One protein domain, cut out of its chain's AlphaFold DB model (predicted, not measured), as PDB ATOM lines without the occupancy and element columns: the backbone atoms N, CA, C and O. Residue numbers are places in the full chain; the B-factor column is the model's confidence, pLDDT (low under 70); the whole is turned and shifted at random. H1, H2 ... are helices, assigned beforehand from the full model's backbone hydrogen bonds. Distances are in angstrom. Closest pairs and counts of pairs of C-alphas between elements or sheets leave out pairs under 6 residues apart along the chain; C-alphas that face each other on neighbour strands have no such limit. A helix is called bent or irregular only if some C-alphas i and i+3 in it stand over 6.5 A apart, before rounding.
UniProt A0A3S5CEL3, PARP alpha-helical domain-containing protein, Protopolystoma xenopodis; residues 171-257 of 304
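This is residues 171 to 257 of the 304 residues of the protein "PARP alpha-helical domain-containing protein" of Protopolystoma xenopodis (UniProt A0A3S5CEL3). The longest helix, H3, packs with its first part alongside H1, which folds back with H2 as a helical hairpin, and the rest of H3 sticks out lengthwise as an arm. This arm, residues 244 to 257 with the tail after H3, makes much of the length, while residues 215 to 222 stick out as a loop from the stretch between H2 and H3. The printed part has 87 residues with three named helices, H1, H2 and H3 in that order along the chain, and no named strand; the class is all helix. The whole is loose, with a radius of gyration of the C-alphas of 15.9 A, and elongated, with spans of 59 by 33 by 19 A.

H3 takes residues 229 to 253 and measures 36.5 A from first to last C-alpha, from C-alpha 229 at (310.716, 374.756, 285.764) to C-alpha 253 at (293.795, 374.168, 253.471). H1, residues 171 to 192, is 31.5 A long and begins at C-alpha 171 at (291.420, 378.796, 272.560). H2, residues 200 to 213, is 19.9 A long. None of the three helices is bent or irregular.

H3 touches H1, and their closest C-alphas, those of Leu 180 and Ile 232, are 6.4 A apart. The lines of H1 and H3 stand at a shallow tilt of 21 degrees, and they run opposite ways. H1 also touches H2, with the closest C-alphas, those of Ala 176 and Phe 210, 5.6 A apart. H1 and H2 form a helical hairpin, with a shallow tilt of 18 degrees, opposite ways. H2 and H3 are apart, though they follow each other in the chain. In H1, H2 and H3 every backbone O i to N i+4 pair is within hydrogen-bond range.

The C-alphas farthest apart, those of Asn 194 and Asp 257, are 59.8 A from each other. Residues 215 to 222 stand free, and so do residues 244 to 257, of which 244 to 253 belong to H3. Without these stretches the body has 65 residues, spans 36 by 19 by 18 A and has a radius of gyration of 11.6 A. The printed part has no cut. The link from H1 to H2, with 7 residues between them, is short, and the link from H2 to H3, residues 214 to 228, is long. The mean pLDDT of the printed part is 87.3, and residues 253 to 257 are under 70.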
ATOM      1  N   ARG A 171     291.947 378.310 271.280       86.56
ATOM      2  CA  ARG A 171     291.420 378.796 272.560       86.56
ATOM      3  C   ARG A 171     291.814 377.870 273.713       86.56
ATOM      4  O   ARG A 171     292.201 378.361 274.770       86.56
ATOM      5  N   GLN A 172     291.738 376.557 273.514       88.38
ATOM      6  CA  GLN A 172     292.116 375.570 274.520       88.38
ATOM      7  C   GLN A 172     293.631 375.525 274.751       88.38
ATOM      8  O   GLN A 172     294.060 375.463 275.904       88.38
ATOM      9  N   ILE A 173     294.436 375.653 273.691       89.62
ATOM     10  CA  ILE A 173     295.898 375.761 273.812       89.62
ATOM     11  C   ILE A 173     296.283 377.012 274.620       89.62
ATOM     12  O   ILE A 173     297.067 376.928 275.563       89.62
ATOM     13  N   LEU A 174     295.667 378.163 274.330       91.25
ATOM     14  CA  LEU A 174     295.903 379.405 275.073       91.25
ATOM     15  C   LEU A 174     295.475 379.310 276.547       91.25
ATOM     16  O   LEU A 174     296.159 379.839 277.423       91.25
ATOM     17  N   GLN A 175     294.375 378.611 276.850       93.12
ATOM     18  CA  GLN A 175     293.989 378.342 278.239       93.12
ATOM     19  C   GLN A 175     295.043 377.503 278.967       93.12
ATOM     20  O   GLN A 175     295.359 377.796 280.119       93.12
ATOM     21  N   ALA A 176     295.609 376.490 278.307       94.12
ATOM     22  CA  ALA A 176     296.666 375.670 278.889       94.12
ATOM     23  C   ALA A 176     297.962 376.462 279.118       94.12
ATOM     24  O   ALA A 176     298.568 376.317 280.178       94.12
ATOM     25  N   TYR A 177     298.334 377.358 278.200       95.25
ATOM     26  CA  TYR A 177     299.423 378.319 278.415       95.25
ATOM     27  C   TYR A 177     299.195 379.180 279.655       95.25
ATOM     28  O   TYR A 177     300.108 379.361 280.458       95.25
ATOM     29  N   GLY A 178     297.966 379.662 279.860       96.25
ATOM     30  CA  GLY A 178     297.600 380.399 281.070       96.25
ATOM     31  C   GLY A 178     297.877 379.606 282.353       96.25
ATOM     32  O   GLY A 178     298.364 380.175 283.327       96.25
ATOM     33  N   VAL A 179     297.634 378.292 282.345       97.00
ATOM     34  CA  VAL A 179     297.937 377.403 283.483       97.00
ATOM     35  C   VAL A 179     299.442 377.213 283.677       97.00
ATOM     36  O   VAL A 179     299.910 377.218 284.814       97.00
ATOM     37  N   LEU A 180     300.215 377.076 282.596       96.38
ATOM     38  CA  LEU A 180     301.676 376.986 282.691       96.38
ATOM     39  C   LEU A 180     302.287 378.285 283.232       96.38
ATOM     40  O   LEU A 180     303.127 378.225 284.120       96.38
ATOM     41  N   ASN A 181     301.803 379.450 282.794       96.00
ATOM     42  CA  ASN A 181     302.244 380.743 283.327       96.00
ATOM     43  C   ASN A 181     301.911 380.894 284.815       96.00
ATOM     44  O   ASN A 181     302.722 381.406 285.583       96.00
ATOM     45  N   GLN A 182     300.736 380.418 285.246       95.06
ATOM     46  CA  GLN A 182     300.402 380.359 286.671       95.06
ATOM     47  C   GLN A 182     301.409 379.496 287.436       95.06
ATOM     48  O   GLN A 182     301.890 379.929 288.476       95.06
ATOM     49  N   LEU A 183     301.767 378.316 286.916       94.69
ATOM     50  CA  LEU A 183     302.790 377.463 287.525       94.69
ATOM     51  C   LEU A 183     304.146 378.173 287.610       94.69
ATOM     52  O   LEU A 183     304.724 378.199 288.691       94.69
ATOM     53  N   THR A 184     304.625 378.794 286.530       94.75
ATOM     54  CA  THR A 184     305.890 379.548 286.530       94.75
ATOM     55  C   THR A 184     305.896 380.635 287.605       94.75
ATOM     56  O   THR A 184     306.816 380.682 288.419       94.75
ATOM     57  N   ASN A 185     304.828 381.435 287.689       93.19
ATOM     58  CA  ASN A 185     304.707 382.487 288.700       93.19
ATOM     59  C   ASN A 185     304.759 381.926 290.130       93.19
ATOM     60  O   ASN A 185     305.405 382.516 290.991       93.19
ATOM     61  N   LEU A 186     304.151 380.760 290.384       91.75
ATOM     62  CA  LEU A 186     304.225 380.108 291.696       91.75
ATOM     63  C   LEU A 186     305.661 379.726 292.087       91.75
ATOM     64  O   LEU A 186     306.025 379.846 293.257       91.75
ATOM     65  N   PHE A 187     306.482 379.282 291.130       90.50
ATOM     66  CA  PHE A 187     307.898 378.982 291.371       90.50
ATOM     67  C   PHE A 187     308.727 380.246 291.608       90.50
ATOM     68  O   PHE A 187     309.578 380.275 292.504       90.50
ATOM     69  N   GLU A 188     308.472 381.305 290.844       90.38
ATOM     70  CA  GLU A 188     309.151 382.585 291.038       90.38
ATOM     71  C   GLU A 188     308.801 383.217 292.392       90.38
ATOM     72  O   GLU A 188     309.688 383.683 293.107       90.38
ATOM     73  N   ASP A 189     307.530 383.191 292.791       88.31
ATOM     74  CA  ASP A 189     307.073 383.749 294.065       88.31
ATOM     75  C   ASP A 189     307.597 382.957 295.266       88.31
ATOM     76  O   ASP A 189     307.992 383.553 296.273       88.31
ATOM     77  N   ALA A 190     307.678 381.627 295.159       86.88
ATOM     78  CA  ALA A 190     308.329 380.797 296.173       86.88
ATOM     79  C   ALA A 190     309.814 381.168 296.335       86.88
ATOM     80  O   ALA A 190     310.304 381.282 297.459       86.88
ATOM     81  N   SER A 191     310.495 381.453 295.221       86.38
ATOM     82  CA  SER A 191     311.892 381.904 295.218       86.38
ATOM     83  C   SER A 191     312.051 383.290 295.862       86.38
ATOM     84  O   SER A 191     312.969 383.499 296.650       86.38
ATOM     85  N   ARG A 192     311.137 384.234 295.585       86.62
ATOM     86  CA  ARG A 192     311.147 385.596 296.165       86.62
ATOM     87  C   ARG A 192     310.846 385.612 297.662       86.62
ATOM     88  O   ARG A 192     311.412 386.414 298.399       86.62
ATOM     89  N   SER A 193     309.932 384.756 298.107       85.06
ATOM     90  CA  SER A 193     309.471 384.705 299.499       85.06
ATOM     91  C   SER A 193     310.371 383.872 300.420       85.06
ATOM     92  O   SER A 193     310.046 383.723 301.598       85.06
ATOM     93  N   ASN A 194     311.497 383.340 299.915       76.75
ATOM     94  CA  ASN A 194     312.332 382.343 300.601       76.75
ATOM     95  C   ASN A 194     311.502 381.170 301.157       76.75
ATOM     96  O   ASN A 194     311.843 380.573 302.182       76.75
ATOM     97  N   ALA A 195     310.381 380.853 300.502       76.62
ATOM     98  CA  ALA A 195     309.563 379.721 300.881       76.62
ATOM     99  C   ALA A 195     310.319 378.433 300.542       76.62
ATOM    100  O   ALA A 195     310.892 378.290 299.465       76.62
ATOM    101  N   VAL A 196     310.300 377.474 301.468       72.62
ATOM    102  CA  VAL A 196     311.008 376.191 301.318       72.62
ATOM    103  C   VAL A 196     310.472 375.383 300.127       72.62
ATOM    104  O   VAL A 196     311.209 374.596 299.536       72.62
ATOM    105  N   SER A 197     309.202 375.566 299.758       76.44
ATOM    106  CA  SER A 197     308.578 374.877 298.629       76.44
ATOM    107  C   SER A 197     307.300 375.571 298.148       76.44
ATOM    108  O   SER A 197     306.643 376.304 298.891       76.44
ATOM    109  N   VAL A 198     306.930 375.311 296.891       84.56
ATOM    110  CA  VAL A 198     305.643 375.725 296.316       84.56
ATOM    111  C   VAL A 198     304.497 375.001 297.045       84.56
ATOM    112  O   VAL A 198     304.605 373.795 297.290       84.56
ATOM    113  N   PRO A 199     303.373 375.673 297.369       87.62
ATOM    114  CA  PRO A 199     302.217 375.022 297.978       87.62
ATOM    115  C   PRO A 199     301.702 373.832 297.147       87.62
ATOM    116  O   PRO A 199     301.180 373.991 296.041       87.62
ATOM    117  N   GLN A 200     301.805 372.623 297.712       89.44
ATOM    118  CA  GLN A 200     301.507 371.363 297.018       89.44
ATOM    119  C   GLN A 200     300.078 371.299 296.455       89.44
ATOM    120  O   GLN A 200     299.843 370.736 295.388       89.44
ATOM    121  N   ASN A 201     299.107 371.883 297.159       91.31
ATOM    122  CA  ASN A 201     297.708 371.922 296.731       91.31
ATOM    123  C   ASN A 201     297.519 372.697 295.417       91.31
ATOM    124  O   ASN A 201     296.796 372.236 294.533       91.31
ATOM    125  N   GLN A 202     298.181 373.846 295.278       91.94
ATOM    126  CA  GLN A 202     298.109 374.673 294.075       91.94
ATOM    127  C   GLN A 202     298.805 373.979 292.906       91.94
ATOM    128  O   GLN A 202     298.258 373.927 291.808       91.94
ATOM    129  N   LEU A 203     299.949 373.350 293.171       93.06
ATOM    130  CA  LEU A 203     300.727 372.636 292.166       93.06
ATOM    131  C   LEU A 203     299.981 371.411 291.605       93.06
ATOM    132  O   LEU A 203     299.914 371.221 290.389       93.06
ATOM    133  N   VAL A 204     299.340 370.616 292.472       94.38
ATOM    134  CA  VAL A 204     298.466 369.500 292.063       94.38
ATOM    135  C   VAL A 204     297.251 370.009 291.289       94.38
ATOM    136  O   VAL A 204     296.885 369.415 290.274       94.38
ATOM    137  N   SER A 205     296.631 371.106 291.733       93.50
ATOM    138  CA  SER A 205     295.470 371.692 291.057       93.50
ATOM    139  C   SER A 205     295.820 372.162 289.644       93.50
ATOM    140  O   SER A 205     295.167 371.754 288.684       93.50
ATOM    141  N   ALA A 206     296.884 372.954 289.500       95.19
ATOM    142  CA  ALA A 206     297.332 373.472 288.213       95.19
ATOM    143  C   ALA A 206     297.819 372.350 287.281       95.19
ATOM    144  O   ALA A 206     297.422 372.303 286.118       95.19
ATOM    145  N   SER A 207     298.570 371.370 287.796       95.88
ATOM    146  CA  SER A 207     298.968 370.189 287.014       95.88
ATOM    147  C   SER A 207     297.749 369.393 286.525       95.88
ATOM    148  O   SER A 207     297.672 369.015 285.356       95.88
ATOM    149  N   THR A 208     296.753 369.174 287.392       95.19
ATOM    150  CA  THR A 208     295.503 368.484 287.022       95.19
ATOM    151  C   THR A 208     294.738 369.264 285.957       95.19
ATOM    152  O   THR A 208     294.220 368.671 285.009       95.19
ATOM    153  N   GLN A 209     294.671 370.590 286.092       95.25
ATOM    154  CA  GLN A 209     294.017 371.467 285.129       95.25
ATOM    155  C   GLN A 209     294.715 371.412 283.767       95.25
ATOM    156  O   GLN A 209     294.038 371.237 282.757       95.25
ATOM    157  N   PHE A 210     296.048 371.468 283.740       95.25
ATOM    158  CA  PHE A 210     296.831 371.364 282.513       95.25
ATOM    159  C   PHE A 210     296.563 370.047 281.773       95.25
ATOM    160  O   PHE A 210     296.190 370.072 280.604       95.25
ATOM    161  N   TYR A 211     296.657 368.896 282.447       93.44
ATOM    162  CA  TYR A 211     296.399 367.599 281.801       93.44
ATOM    163  C   TYR A 211     294.926 367.349 281.472       93.44
ATOM    164  O   TYR A 211     294.614 366.508 280.632       93.44
ATOM    165  N   THR A 212     294.008 368.063 282.124       92.75
ATOM    166  CA  THR A 212     292.594 368.046 281.737       92.75
ATOM    167  C   THR A 212     292.375 368.842 280.452       92.75
ATOM    168  O   THR A 212     291.598 368.403 279.615       92.75
ATOM    169  N   LEU A 213     293.052 369.982 280.279       91.56
ATOM    170  CA  LEU A 213     292.983 370.794 279.060       91.56
ATOM    171  C   LEU A 213     293.739 370.148 277.898       91.56
ATOM    172  O   LEU A 213     293.291 370.219 276.762       91.56
ATOM    173  N   ILE A 214     294.866 369.498 278.165       89.56
ATOM    174  CA  ILE A 214     295.712 368.886 277.145       89.56
ATOM    175  C   ILE A 214     295.739 367.376 277.388       89.56
ATOM    176  O   ILE A 214     296.446 366.923 278.293       89.56
ATOM    177  N   PRO A 215     295.004 366.568 276.605       88.00
ATOM    178  CA  PRO A 215     295.046 365.119 276.732       88.00
ATOM    179  C   PRO A 215     296.452 364.592 276.462       88.00
ATOM    180  O   PRO A 215     297.055 364.888 275.435       88.00
ATOM    181  N   HIS A 216     296.956 363.781 277.383       87.38
ATOM    182  CA  HIS A 216     298.262 363.148 277.271       87.38
ATOM    183  C   HIS A 216     298.128 361.641 277.408       87.38
ATOM    184  O   HIS A 216     297.326 361.145 278.204       87.38
ATOM    185  N   ASP A 217     298.970 360.924 276.679       85.62
ATOM    186  CA  ASP A 217     299.177 359.501 276.884       85.62
ATOM    187  C   ASP A 217     300.280 359.275 277.929       85.62
ATOM    188  O   ASP A 217     301.432 359.668 277.746       85.62
ATOM    189  N   PHE A 218     299.916 358.632 279.038       85.06
ATOM    190  CA  PHE A 218     300.856 358.181 280.071       85.06
ATOM    191  C   PHE A 218     300.916 356.649 280.166       85.06
ATOM    192  O   PHE A 218     301.498 356.093 281.105       85.06
ATOM    193  N   GLY A 219     300.292 355.943 279.222       84.94
ATOM    194  CA  GLY A 219     299.989 354.525 279.319       84.94
ATOM    195  C   GLY A 219     299.192 354.247 280.588       84.94
ATOM    196  O   GLY A 219     298.289 354.994 280.955       84.94
ATOM    197  N   ILE A 220     299.572 353.205 281.325       86.88
ATOM    198  CA  ILE A 220     298.982 352.857 282.630       86.88
ATOM    199  C   ILE A 220     299.542 353.675 283.805       86.88
ATOM    200  O   ILE A 220     299.024 353.577 284.915       86.88
ATOM    201  N   ARG A 221     300.591 354.479 283.586       90.00
ATOM    202  CA  ARG A 221     301.241 355.253 284.653       90.00
ATOM    203  C   ARG A 221     300.418 356.478 285.012       90.00
ATOM    204  O   ARG A 221     299.742 357.048 284.156       90.00
ATOM    205  N   GLN A 222     300.499 356.898 286.270       90.81
ATOM    206  CA  GLN A 222     299.886 358.148 286.707       90.81
ATOM    207  C   GLN A 222     300.512 359.349 285.975       90.81
ATOM    208  O   GLN A 222     301.721 359.329 285.721       90.81
ATOM    209  N   PRO A 223     299.723 360.385 285.639       91.06
ATOM    210  CA  PRO A 223     300.282 361.613 285.092       91.06
ATOM    211  C   PRO A 223     301.296 362.225 286.078       91.06
ATOM    212  O   PRO A 223     301.017 362.261 287.280       91.06
ATOM    213  N   PRO A 224     302.474 362.671 285.609       93.44
ATOM    214  CA  PRO A 224     303.504 363.229 286.473       93.44
ATOM    215  C   PRO A 224     303.136 364.646 286.905       93.44
ATOM    216  O   PRO A 224     302.548 365.407 286.142       93.44
ATOM    217  N   LEU A 225     303.515 365.018 288.119       94.88
ATOM    218  CA  LEU A 225     303.310 366.362 288.638       94.88
ATOM    219  C   LEU A 225     304.214 367.375 287.904       94.88
ATOM    220  O   LEU A 225     305.333 367.031 287.534       94.88
ATOM    221  N   LEU A 226     303.737 368.602 287.667       94.81
ATOM    222  CA  LEU A 226     304.549 369.680 287.082       94.81
ATOM    223  C   LEU A 226     305.245 370.458 288.203       94.81
ATOM    224  O   LEU A 226     304.810 371.540 288.589       94.81
ATOM    225  N   ASP A 227     306.289 369.854 288.764       92.88
ATOM    226  CA  ASP A 227     306.985 370.298 289.978       92.88
ATOM    227  C   ASP A 227     308.355 370.951 289.731       92.88
ATOM    228  O   ASP A 227     309.087 371.238 290.677       92.88
ATOM    229  N   SER A 228     308.709 371.215 288.474       93.19
ATOM    230  CA  SER A 228     309.992 371.815 288.120       93.19
ATOM    231  C   SER A 228     309.881 372.724 286.897       93.19
ATOM    232  O   SER A 228     309.134 372.433 285.959       93.19
ATOM    233  N   LEU A 229     310.660 373.813 286.889       93.31
ATOM    234  CA  LEU A 229     310.716 374.756 285.764       93.31
ATOM    235  C   LEU A 229     311.068 374.072 284.430       93.31
ATOM    236  O   LEU A 229     310.326 374.280 283.474       93.31
ATOM    237  N   PRO A 230     312.059 373.156 284.349       95.19
ATOM    238  CA  PRO A 230     312.348 372.457 283.095       95.19
ATOM    239  C   PRO A 230     311.177 371.599 282.590       95.19
ATOM    240  O   PRO A 230     310.974 371.455 281.384       95.19
ATOM    241  N   ALA A 231     310.381 371.014 283.496       92.94
ATOM    242  CA  ALA A 231     309.190 370.265 283.101       92.94
ATOM    243  C   ALA A 231     308.107 371.193 282.532       92.94
ATOM    244  O   ALA A 231     307.461 370.830 281.549       92.94
ATOM    245  N   ILE A 232     307.930 372.378 283.122       94.88
ATOM    246  CA  ILE A 232     306.988 373.406 282.658       94.88
ATOM    247  C   ILE A 232     307.424 373.960 281.297       94.88
ATOM    248  O   ILE A 232     306.612 373.976 280.376       94.88
ATOM    249  N   GLU A 233     308.698 374.317 281.130       94.25
ATOM    250  CA  GLU A 233     309.269 374.800 279.863       94.25
ATOM    251  C   GLU A 233     309.085 373.780 278.739       94.25
ATOM    252  O   GLU A 233     308.610 374.114 277.656       94.25
ATOM    253  N   LYS A 234     309.344 372.496 279.014       92.69
ATOM    254  CA  LYS A 234     309.098 371.426 278.040       92.69
ATOM    255  C   LYS A 234     307.626 371.336 277.624       92.69
ATOM    256  O   LYS A 234     307.328 370.969 276.488       92.69
ATOM    257  N   LYS A 235     306.692 371.619 278.537       92.56
ATOM    258  CA  LYS A 235     305.258 371.672 278.219       92.56
ATOM    259  C   LYS A 235     304.876 372.939 277.468       92.56
ATOM    260  O   LYS A 235     304.001 372.841 276.616       92.56
ATOM    261  N   ALA A 236     305.522 374.068 277.742       93.81
ATOM    262  CA  ALA A 236     305.326 375.306 276.997       93.81
ATOM    263  C   ALA A 236     305.771 375.135 275.539       93.81
ATOM    264  O   ALA A 236     304.952 375.333 274.651       93.81
ATOM    265  N   GLN A 237     306.979 374.608 275.307       90.94
ATOM    266  CA  GLN A 237     307.473 374.302 273.960       90.94
ATOM    267  C   GLN A 237     306.509 373.389 273.194       90.94
ATOM    268  O   GLN A 237     306.163 373.647 272.050       90.94
ATOM    269  N   MET A 238     305.996 372.347 273.854       90.75
ATOM    270  CA  MET A 238     305.011 371.455 273.241       90.75
ATOM    271  C   MET A 238     303.735 372.198 272.804       90.75
ATOM    272  O   MET A 238     303.149 371.834 271.791       90.75
ATOM    273  N   LEU A 239     303.258 373.196 273.557       90.00
ATOM    274  CA  LEU A 239     302.095 373.990 273.144       90.00
ATOM    275  C   LEU A 239     302.419 374.924 271.967       90.00
ATOM    276  O   LEU A 239     301.549 375.145 271.126       90.00
ATOM    277  N   GLU A 240     303.645 375.436 271.900       89.25
ATOM    278  CA  GLU A 240     304.174 376.242 270.795       89.25
ATOM    279  C   GLU A 240     304.167 375.424 269.506       89.25
ATOM    280  O   GLU A 240     303.530 375.819 268.530       89.25
ATOM    281  N   ASP A 241     304.745 374.221 269.557       86.12
ATOM    282  CA  ASP A 241     304.779 373.283 268.437       86.12
ATOM    283  C   ASP A 241     303.354 372.976 267.931       86.12
ATOM    284  O   ASP A 241     303.100 372.895 266.728       86.12
ATOM    285  N   LEU A 242     302.381 372.838 268.843       83.06
ATOM    286  CA  LEU A 242     300.977 372.611 268.477       83.06
ATOM    287  C   LEU A 242     300.349 373.817 267.767       83.06
ATOM    288  O   LEU A 242     299.580 373.620 266.825       83.06
ATOM    289  N   LEU A 243     300.666 375.044 268.190       84.06
ATOM    290  CA  LEU A 243     300.195 376.263 267.524       84.06
ATOM    291  C   LEU A 243     300.826 376.426 266.140       84.06
ATOM    292  O   LEU A 243     300.130 376.796 265.196       84.06
ATOM    293  N   GLU A 244     302.119 376.137 265.999       82.50
ATOM    294  CA  GLU A 244     302.812 376.179 264.708       82.50
ATOM    295  C   GLU A 244     302.193 375.193 263.716       82.50
ATOM    296  O   GLU A 244     301.882 375.555 262.579       82.50
ATOM    297  N   ILE A 245     301.930 373.968 264.177       78.19
ATOM    298  CA  ILE A 245     301.256 372.934 263.392       78.19
ATOM    299  C   ILE A 245     299.830 373.369 263.000       78.19
ATOM    300  O   ILE A 245     299.423 373.168 261.853       78.19
ATOM    301  N   GLU A 246     299.067 373.986 263.912       76.81
ATOM    302  CA  GLU A 246     297.722 374.516 263.626       76.81
ATOM    303  C   GLU A 246     297.765 375.591 262.525       76.81
ATOM    304  O   GLU A 246     296.957 375.572 261.589       76.81
ATOM    305  N   VAL A 247     298.719 376.523 262.616       78.88
ATOM    306  CA  VAL A 247     298.906 377.594 261.628       78.88
ATOM    307  C   VAL A 247     299.314 377.016 260.275       78.88
ATOM    308  O   VAL A 247     298.706 377.368 259.265       78.88
ATOM    309  N   ALA A 248     300.284 376.099 260.246       78.19
ATOM    310  CA  ALA A 248     300.727 375.443 259.019       78.19
ATOM    311  C   ALA A 248     299.566 374.728 258.309       78.19
ATOM    312  O   ALA A 248     299.378 374.896 257.105       78.19
ATOM    313  N   TYR A 249     298.727 374.004 259.055       73.56
ATOM    314  CA  TYR A 249     297.571 373.314 258.482       73.56
ATOM    315  C   TYR A 249     296.522 374.284 257.915       73.56
ATOM    316  O   TYR A 249     296.002 374.070 256.818       73.56
ATOM    317  N   LYS A 250     296.241 375.394 258.614       74.00
ATOM    318  CA  LYS A 250     295.339 376.448 258.112       74.00
ATOM    319  C   LYS A 250     295.836 377.071 256.808       74.00
ATOM    320  O   LYS A 250     295.018 377.364 255.939       74.00
ATOM    321  N   LEU A 251     297.150 377.244 256.664       76.12
ATOM    322  CA  LEU A 251     297.773 377.720 255.427       76.12
ATOM    323  C   LEU A 251     297.672 376.688 254.297       76.12
ATOM    324  O   LEU A 251     297.446 377.060 253.152       76.12
ATOM    325  N   MET A 252     297.798 375.394 254.599       73.00
ATOM    326  CA  MET A 252     297.656 374.351 253.580       73.00
ATOM    327  C   MET A 252     296.223 374.247 253.036       73.00
ATOM    328  O   MET A 252     296.049 374.068 251.835       73.00
ATOM    329  N   ARG A 253     295.193 374.391 253.884       68.62
ATOM    330  CA  ARG A 253     293.795 374.168 253.471       68.62
ATOM    331  C   ARG A 253     293.160 375.317 252.678       68.62
ATOM    332  O   ARG A 253     292.168 375.096 251.998       68.62
ATOM    333  N   SER A 254     293.712 376.531 252.702       62.59
ATOM    334  CA  SER A 254     293.144 377.665 251.948       62.59
ATOM    335  C   SER A 254     293.270 377.553 250.419       62.59
ATOM    336  O   SER A 254     292.818 378.457 249.716       62.59
ATOM    337  N   ASN A 255     293.901 376.491 249.905       57.19
ATOM    338  CA  ASN A 255     294.357 376.407 248.517       57.19
ATOM    339  C   ASN A 255     293.742 375.265 247.695       57.19
ATOM    340  O   ASN A 255     293.965 375.234 246.488       57.19
ATOM    341  N   ASP A 256     292.940 374.379 248.295       58.53
ATOM    342  CA  ASP A 256     292.322 373.239 247.588       58.53
ATOM    343  C   ASP A 256     291.213 373.650 246.586       58.53
ATOM    344  O   ASP A 256     290.706 372.808 245.852       58.53
ATOM    345  N   ASP A 257     290.861 374.941 246.499       56.16
ATOM    346  CA  ASP A 257     289.746 375.454 245.683       56.16
ATOM    347  C   ASP A 257     290.153 376.007 244.292       56.16
ATOM    348  O   ASP A 257     289.339 376.654 243.625       56.16
TER     349      ASP A 257